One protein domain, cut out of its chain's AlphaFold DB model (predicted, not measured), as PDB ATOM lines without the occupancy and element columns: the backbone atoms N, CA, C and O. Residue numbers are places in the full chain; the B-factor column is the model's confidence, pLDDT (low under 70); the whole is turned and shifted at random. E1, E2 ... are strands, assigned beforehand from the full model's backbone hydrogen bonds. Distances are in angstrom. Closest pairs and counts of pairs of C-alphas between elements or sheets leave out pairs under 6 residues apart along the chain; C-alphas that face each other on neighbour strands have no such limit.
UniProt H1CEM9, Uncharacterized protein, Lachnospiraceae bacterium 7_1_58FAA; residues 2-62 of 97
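This is residues 2 to 62 of the 97 residues of an uncharacterized protein of Lachnospiraceae bacterium 7_1_58FAA (UniProt H1CEM9). With little regular structure, this is one strongly twisted sheet of two hairpins, E1-E2 and E3-E4, side by side through E1 and E3, with E5 beside E4. The 61 printed residues have five named strands, in sheet order E2 E1 E3 E4 E5, mixed, and no named helix. The class is all strand, with 20 residues in named elements. The whole is compact, radius of gyration of the C-alphas 11.0 A, spanning 33 by 21 by 21 A.

Residues 2 to 14 hold no named element. E1, residues 15 to 19, and E2, residues 25 to 27, form an antiparallel hairpin; N 26 and O 18 are 2.9 A apart, within hydrogen-bond range. Staggered, E1 pairs over residues 15 to 17 with antiparallel E3, residues 35 to 38; N 17 and O 35 are 2.9 A apart. E3 and E4, residues 41 to 45, form an antiparallel hairpin; N 36 and O 43 are 2.9 A apart. E5, residues 55 to 57, is parallel to E4; N 44 and O 55 are 2.8 A apart.

E1 measures 13.4 A from C-alpha 15 at (0.464, 19.701, 3.084), and E4 12.7 A. E5 ends at C-alpha 57, (-3.080, 6.212, 1.266).

The farthest C-alphas, Asn 22 and Ile 62, are 34.6 A apart. The printed part has no cut. No printed residue is under 70 in pLDDT.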
ATOM      1  N   PHE A   2       2.112   5.862   3.069       94.19
ATOM      2  CA  PHE A   2       2.331   4.629   2.311       94.19
ATOM      3  C   PHE A   2       1.053   4.125   1.643       94.19
ATOM      4  O   PHE A   2      -0.056   4.418   2.089       94.19
ATOM      5  N   LYS A   3       1.232   3.355   0.572       93.75
ATOM      6  CA  LYS A   3       0.172   2.637  -0.132       93.75
ATOM      7  C   LYS A   3       0.552   1.163  -0.192       93.75
ATOM      8  O   LYS A   3       1.506   0.794  -0.874       93.75
ATOM      9  N   GLY A   4      -0.175   0.326   0.546       90.81
ATOM     10  CA  GLY A   4       0.235  -1.062   0.764       90.81
ATOM     11  C   GLY A   4       1.622  -1.121   1.410       90.81
ATOM     12  O   GLY A   4       1.845  -0.507   2.447       90.81
ATOM     13  N   GLU A   5       2.563  -1.816   0.776       90.44
ATOM     14  CA  GLU A   5       3.944  -1.963   1.267       90.44
ATOM     15  C   GLU A   5       4.893  -0.859   0.763       90.44
ATOM     16  O   GLU A   5       6.068  -0.827   1.126       90.44
ATOM     17  N   VAL A   6       4.404   0.065  -0.072       92.06
ATOM     18  CA  VAL A   6       5.227   1.111  -0.691       92.06
ATOM     19  C   VAL A   6       5.143   2.403   0.114       92.06
ATOM     20  O   VAL A   6       4.077   3.013   0.224       92.06
ATOM     21  N   VAL A   7       6.282   2.863   0.634       92.38
ATOM     22  CA  VAL A   7       6.407   4.195   1.240       92.38
ATOM     23  C   VAL A   7       6.460   5.242   0.130       92.38
ATOM     24  O   VAL A   7       7.378   5.237  -0.683       92.38
ATOM     25  N   LEU A   8       5.477   6.143   0.109       94.25
ATOM     26  CA  LEU A   8       5.390   7.228  -0.873       94.25
ATOM     27  C   LEU A   8       6.171   8.463  -0.420       94.25
ATOM     28  O   LEU A   8       6.866   9.083  -1.215       94.25
ATOM     29  N   ALA A   9       6.052   8.829   0.858       93.75
ATOM     30  CA  ALA A   9       6.731   9.995   1.411       93.75
ATOM     31  C   ALA A   9       6.868   9.924   2.934       93.75
ATOM     32  O   ALA A   9       5.971   9.441   3.638       93.75
ATOM     33  N   THR A  10       7.958  10.502   3.435       93.00
ATOM     34  CA  THR A  10       8.186  10.789   4.855       93.00
ATOM     35  C   THR A  10       8.509  12.270   4.976       93.00
ATOM     36  O   THR A  10       9.504  12.735   4.427       93.00
ATOM     37  N   VAL A  11       7.643  13.023   5.652       92.12
ATOM     38  CA  VAL A  11       7.755  14.479   5.792       92.12
ATOM     39  C   VAL A  11       7.457  14.877   7.230       92.12
ATOM     40  O   VAL A  11       6.675  14.212   7.903       92.12
ATOM     41  N   THR A  12       8.059  15.970   7.686       91.19
ATOM     42  CA  THR A  12       7.792  16.539   9.014       91.19
ATOM     43  C   THR A  12       6.515  17.371   9.031       91.19
ATOM     44  O   THR A  12       5.742  17.282   9.975       91.19
ATOM     45  N   ASN A  13       6.262  18.131   7.959       92.25
ATOM     46  CA  ASN A  13       5.107  19.021   7.840       92.25
ATOM     47  C   ASN A  13       4.308  18.687   6.566       92.25
ATOM     48  O   ASN A  13       4.628  19.210   5.494       92.25
ATOM     49  N   PRO A  14       3.296  17.805   6.652       95.00
ATOM     50  CA  PRO A  14       2.421  17.483   5.528       95.00
ATOM     51  C   PRO A  14       1.632  18.693   5.014       95.00
ATOM     52  O   PRO A  14       1.232  19.569   5.783       95.00
ATOM     53  N   VAL A  15       1.345  18.705   3.711       97.00
ATOM     54  CA  VAL A  15       0.464  19.701   3.084       97.00
ATOM     55  C   VAL A  15      -0.946  19.129   2.998       97.00
ATOM     56  O   VAL A  15      -1.258  18.330   2.115       97.00
ATOM     57  N   TRP A  16      -1.784  19.533   3.943       97.25
ATOM     58  CA  TRP A  16      -3.157  19.063   4.095       97.25
ATOM     59  C   TRP A  16      -4.127  19.816   3.185       97.25
ATOM     60  O   TRP A  16      -4.066  21.046   3.085       97.25
ATOM     61  N   VAL A  17      -5.036  19.078   2.543       96.69
ATOM     62  CA  VAL A  17      -6.033  19.643   1.626       96.69
ATOM     63  C   VAL A  17      -7.450  19.150   1.892       96.69
ATOM     64  O   VAL A  17      -7.685  18.009   2.301       96.69
ATOM     65  N   LYS A  18      -8.408  20.022   1.582       96.31
ATOM     66  CA  LYS A  18      -9.846  19.750   1.587       96.31
ATOM     67  C   LYS A  18     -10.454  20.153   0.246       96.31
ATOM     68  O   LYS A  18     -10.049  21.163  -0.333       96.31
ATOM     69  N   LYS A  19     -11.408  19.370  -0.258       94.62
ATOM     70  CA  LYS A  19     -12.119  19.684  -1.505       94.62
ATOM     71  C   LYS A  19     -13.258  20.655  -1.205       94.62
ATOM     72  O   LYS A  19     -14.035  20.450  -0.277       94.62
ATOM     73  N   HIS A  20     -13.332  21.729  -1.978       92.75
ATOM     74  CA  HIS A  20     -14.414  22.707  -1.911       92.75
ATOM     75  C   HIS A  20     -15.529  22.365  -2.906       92.75
ATOM     76  O   HIS A  20     -15.315  21.617  -3.862       92.75
ATOM     77  N   ASP A  21     -16.704  22.975  -2.734       90.44
ATOM     78  CA  ASP A  21     -17.876  22.760  -3.602       90.44
ATOM     79  C   ASP A  21     -17.622  23.118  -5.074       90.44
ATOM     80  O   ASP A  21     -18.271  22.598  -5.977       90.44
ATOM     81  N   ASN A  22     -16.646  23.993  -5.336       91.56
ATOM     82  CA  ASN A  22     -16.216  24.350  -6.690       91.56
ATOM     83  C   ASN A  22     -15.304  23.294  -7.348       91.56
ATOM     84  O   ASN A  22     -14.842  23.509  -8.466       91.56
ATOM     85  N   GLY A  23     -15.019  22.185  -6.661       88.62
ATOM     86  CA  GLY A  23     -14.153  21.104  -7.126       88.62
ATOM     87  C   GLY A  23     -12.654  21.336  -6.910       88.62
ATOM     88  O   GLY A  23     -11.876  20.411  -7.132       88.62
ATOM     89  N   SER A  24     -12.240  22.520  -6.451       91.62
ATOM     90  CA  SER A  24     -10.836  22.840  -6.166       91.62
ATOM     91  C   SER A  24     -10.403  22.353  -4.782       91.62
ATOM     92  O   SER A  24     -11.206  22.266  -3.852       91.62
ATOM     93  N   TYR A  25      -9.101  22.110  -4.626       94.06
ATOM     94  CA  TYR A  25      -8.484  21.804  -3.337       94.06
ATOM     95  C   TYR A  25      -7.973  23.075  -2.661       94.06
ATOM     96  O   TYR A  25      -7.222  23.846  -3.261       94.06
ATOM     97  N   GLY A  26      -8.372  23.286  -1.409       95.06
ATOM     98  CA  GLY A  26      -7.848  24.341  -0.546       95.06
ATOM     99  C   GLY A  26      -6.946  23.769   0.542       95.06
ATOM    100  O   GLY A  26      -7.177  22.656   1.016       95.06
ATOM    101  N   LEU A  27      -5.927  24.534   0.943       96.31
ATOM    102  CA  LEU A  27      -5.094  24.203   2.101       96.31
ATOM    103  C   LEU A  27      -5.911  24.330   3.388       96.31
ATOM    104  O   LEU A  27      -6.648  25.303   3.562       96.31
ATOM    105  N   CYS A  28      -5.757  23.374   4.299       96.06
ATOM    106  CA  CYS A  28      -6.504  23.353   5.555       96.06
ATOM    107  C   CYS A  28      -5.676  22.789   6.717       96.06
ATOM    108  O   CYS A  28      -4.507  22.434   6.563       96.06
ATOM    109  N   SER A  29      -6.291  22.727   7.900       95.81
ATOM    110  CA  SER A  29      -5.718  22.039   9.054       95.81
ATOM    111  C   SER A  29      -5.742  20.520   8.859       95.81
ATOM    112  O   SER A  29      -6.543  19.992   8.082       95.81
ATOM    113  N   GLU A  30      -4.897  19.801   9.599       94.69
ATOM    114  CA  GLU A  30      -4.916  18.338   9.590       94.69
ATOM    115  C   GLU A  30      -6.287  17.787   9.981       94.69
ATOM    116  O   GLU A  30      -6.748  16.838   9.370       94.69
ATOM    117  N   GLN A  31      -6.966  18.380  10.961       93.56
ATOM    118  CA  GLN A  31      -8.231  17.854  11.487       93.56
ATOM    119  C   GLN A  31      -9.366  17.897  10.455       93.56
ATOM    120  O   GLN A  31     -10.283  17.086  10.510       93.56
ATOM    121  N   GLU A  32      -9.299  18.836   9.513       94.56
ATOM    122  CA  GLU A  32     -10.335  19.063   8.501       94.56
ATOM    123  C   GLU A  32      -9.979  18.485   7.130       94.56
ATOM    124  O   GLU A  32     -10.814  18.508   6.222       94.56
ATOM    125  N   ALA A  33      -8.737  18.032   6.951       96.06
ATOM    126  CA  ALA A  33      -8.265  17.568   5.657       96.06
ATOM    127  C   ALA A  33      -8.936  16.261   5.257       96.06
ATOM    128  O   ALA A  33      -9.146  15.379   6.082       96.06
ATOM    129  N   GLN A  34      -9.167  16.106   3.965       96.69
ATOM    130  CA  GLN A  34      -9.580  14.841   3.354       96.69
ATOM    131  C   GLN A  34      -8.398  14.160   2.667       96.69
ATOM    132  O   GLN A  34      -8.386  12.950   2.460       96.69
ATOM    133  N   GLY A  35      -7.386  14.952   2.313       96.50
ATOM    134  CA  GLY A  35      -6.232  14.482   1.580       96.50
ATOM    135  C   GLY A  35      -4.947  15.192   1.966       96.50
ATOM    136  O   GLY A  35      -4.930  16.148   2.747       96.50
ATOM    137  N   VAL A  36      -3.864  14.716   1.370       97.12
ATOM    138  CA  VAL A  36      -2.520  15.268   1.501       97.12
ATOM    139  C   VAL A  36      -1.870  15.365   0.128       97.12
ATOM    140  O   VAL A  36      -2.123  14.540  -0.751       97.12
ATOM    141  N   VAL A  37      -1.038  16.383  -0.069       96.50
ATOM    142  CA  VAL A  37      -0.254  16.537  -1.297       96.50
ATOM    143  C   VAL A  37       1.100  15.854  -1.134       96.50
ATOM    144  O   VAL A  37       1.862  16.191  -0.227       96.50
ATOM    145  N   ILE A  38       1.417  14.940  -2.048       95.69
ATOM    146  CA  ILE A  38       2.734  14.308  -2.180       95.69
ATOM    147  C   ILE A  38       3.257  14.628  -3.578       95.69
ATOM    148  O   ILE A  38       2.610  14.301  -4.569       95.69
ATOM    149  N   GLU A  39       4.396  15.322  -3.655       92.44
ATOM    150  CA  GLU A  39       5.053  15.713  -4.919       92.44
ATOM    151  C   GLU A  39       4.107  16.362  -5.953       92.44
ATOM    152  O   GLU A  39       4.205  16.143  -7.157       92.44
ATOM    153  N   GLY A  40       3.159  17.177  -5.479       91.94
ATOM    154  CA  GLY A  40       2.184  17.872  -6.326       91.94
ATOM    155  C   GLY A  40       0.936  17.059  -6.688       91.94
ATOM    156  O   GLY A  40       0.017  17.614  -7.284       91.94
ATOM    157  N   THR A  41       0.857  15.789  -6.286       94.25
ATOM    158  CA  THR A  41      -0.328  14.939  -6.464       94.25
ATOM    159  C   THR A  41      -1.143  14.885  -5.177       94.25
ATOM    160  O   THR A  41      -0.590  14.729  -4.089       94.25
ATOM    161  N   VAL A  42      -2.464  15.028  -5.292       95.62
ATOM    162  CA  VAL A  42      -3.388  14.916  -4.155       95.62
ATOM    163  C   VAL A  42      -3.760  13.453  -3.937       95.62
ATOM    164  O   VAL A  42      -4.242  12.791  -4.853       95.62
ATOM    165  N   TYR A  43      -3.593  12.990  -2.704       96.56
ATOM    166  CA  TYR A  43      -3.992  11.663  -2.250       96.56
ATOM    167  C   TYR A  43      -5.049  11.766  -1.157       96.56
ATOM    168  O   TYR A  43      -4.961  12.636  -0.289       96.56
ATOM    169  N   HIS A  44      -6.020  10.861  -1.174       97.31
ATOM    170  CA  HIS A  44      -6.994  10.687  -0.104       97.31
ATOM    171  C   HIS A  44      -6.338  10.029   1.115       97.31
ATOM    172  O   HIS A  44      -5.545   9.098   0.978       97.31
ATOM    173  N   VAL A  45      -6.687  10.486   2.314       96.69
ATOM    174  CA  VAL A  45      -6.187   9.909   3.567       96.69
ATOM    175  C   VAL A  45      -7.203   8.900   4.086       96.69
ATOM    176  O   VAL A  45      -8.342   9.259   4.377       96.69
ATOM    177  N   GLU A  46      -6.795   7.641   4.240       94.81
ATOM    178  CA  GLU A  46      -7.679   6.598   4.762       94.81
ATOM    179  C   GLU A  46      -8.249   6.949   6.145       94.81
ATOM    180  O   GLU A  46      -7.565   7.488   7.016       94.81
ATOM    181  N   GLY A  47      -9.530   6.626   6.344       92.00
ATOM    182  CA  GLY A  47     -10.270   6.947   7.567       92.00
ATOM    183  C   GLY A  47     -10.874   8.355   7.602       92.00
ATOM    184  O   GLY A  47     -11.464   8.718   8.619       92.00
ATOM    185  N   ARG A  48     -10.750   9.136   6.522       93.62
ATOM    186  CA  ARG A  48     -11.375  10.459   6.378       93.62
ATOM    187  C   ARG A  48     -12.505  10.444   5.348       93.62
ATOM    188  O   ARG A  48     -12.791   9.406   4.753       93.62
ATOM    189  N   ASP A  49     -13.183  11.583   5.193       93.06
ATOM    190  CA  ASP A  49     -14.237  11.740   4.188       93.06
ATOM    191  C   ASP A  49     -13.690  11.500   2.780       93.06
ATOM    192  O   ASP A  49     -12.655  12.057   2.402       93.06
ATOM    193  N   GLU A  50     -14.446  10.726   2.001       90.50
ATOM    194  CA  GLU A  50     -14.057  10.296   0.663       90.50
ATOM    195  C   GLU A  50     -13.700  11.481  -0.247       90.50
ATOM    196  O   GLU A  50     -14.359  12.527  -0.267       90.50
ATOM    197  N   LEU A  51     -12.638  11.290  -1.031       91.50
ATOM    198  CA  LEU A  51     -12.107  12.287  -1.947       91.50
ATOM    199  C   LEU A  51     -12.113  11.735  -3.375       91.50
ATOM    200  O   LEU A  51     -11.137  11.153  -3.851       91.50
ATOM    201  N   ASP A  52     -13.244  11.926  -4.056       86.62
ATOM    202  CA  ASP A  52     -13.461  11.430  -5.418       86.62
ATOM    203  C   ASP A  52     -12.352  11.864  -6.395       86.62
ATOM    204  O   ASP A  52     -11.934  13.032  -6.406       86.62
ATOM    205  N   GLY A  53     -11.917  10.903  -7.220       85.94
ATOM    206  CA  GLY A  53     -10.877  11.073  -8.235       85.94
ATOM    207  C   GLY A  53      -9.437  10.999  -7.717       85.94
ATOM    208  O   GLY A  53      -8.523  11.342  -8.463       85.94
ATOM    209  N   THR A  54      -9.217  10.567  -6.470       91.88
ATOM    210  CA  THR A  54      -7.874  10.450  -5.874       91.88
ATOM    211  C   THR A  54      -7.610   9.057  -5.314       91.88
ATOM    212  O   THR A  54      -8.530   8.304  -5.001       91.88
ATOM    213  N   GLU A  55      -6.333   8.695  -5.208       93.94
ATOM    214  CA  GLU A  55      -5.932   7.415  -4.629       93.94
ATOM    215  C   GLU A  55      -5.843   7.506  -3.102       93.94
ATOM    216  O   GLU A  55      -5.353   8.501  -2.567       93.94
ATOM    217  N   SER A  56      -6.267   6.448  -2.409       95.88
ATOM    218  CA  SER A  56      -6.195   6.352  -0.948       95.88
ATOM    219  C   SER A  56      -4.823   5.891  -0.467       95.88
ATOM    220  O   SER A  56      -4.241   4.951  -1.018       95.88
ATOM    221  N   ILE A  57      -4.335   6.537   0.590       96.31
ATOM    222  CA  ILE A  57      -3.080   6.212   1.266       96.31
ATOM    223  C   ILE A  57      -3.270   6.202   2.782       96.31
ATOM    224  O   ILE A  57      -4.135   6.892   3.328       96.31
ATOM    225  N   VAL A  58      -2.368   5.512   3.474       95.75
ATOM    226  CA  VAL A  58      -2.272   5.578   4.930       95.75
ATOM    227  C   VAL A  58      -1.244   6.631   5.329       95.75
ATOM    228  O   VAL A  58      -0.096   6.647   4.859       95.75
ATOM    229  N   VAL A  59      -1.642   7.498   6.256       94.88
ATOM    230  CA  VAL A  59      -0.736   8.420   6.942       94.88
ATOM    231  C   VAL A  59      -0.557   7.943   8.377       94.88
ATOM    232  O   VAL A  59      -1.523   7.634   9.066       94.88
ATOM    233  N   THR A  60       0.694   7.855   8.817       93.00
ATOM    234  CA  THR A  60       1.047   7.480  10.184       93.00
ATOM    235  C   THR A  60       2.176   8.374  10.669       93.00
ATOM    236  O   THR A  60       3.024   8.786   9.869       93.00
ATOM    237  N   GLU A  61       2.170   8.671  11.963       91.88
ATOM    238  CA  GLU A  61       3.264   9.360  12.630       91.88
ATOM    239  C   GLU A  61       4.286   8.330  13.112       91.88
ATOM    240  O   GLU A  61       3.939   7.291  13.678       91.88
ATOM    241  N   ILE A  62       5.563   8.624  12.889       90.50
ATOM    242  CA  ILE A  62       6.678   7.834  13.401       90.50
ATOM    243  C   ILE A  62       7.567   8.730  14.252       90.50
ATOM    244  O   ILE A  62       7.760   9.905  13.945       90.50
TER     245      ILE A  62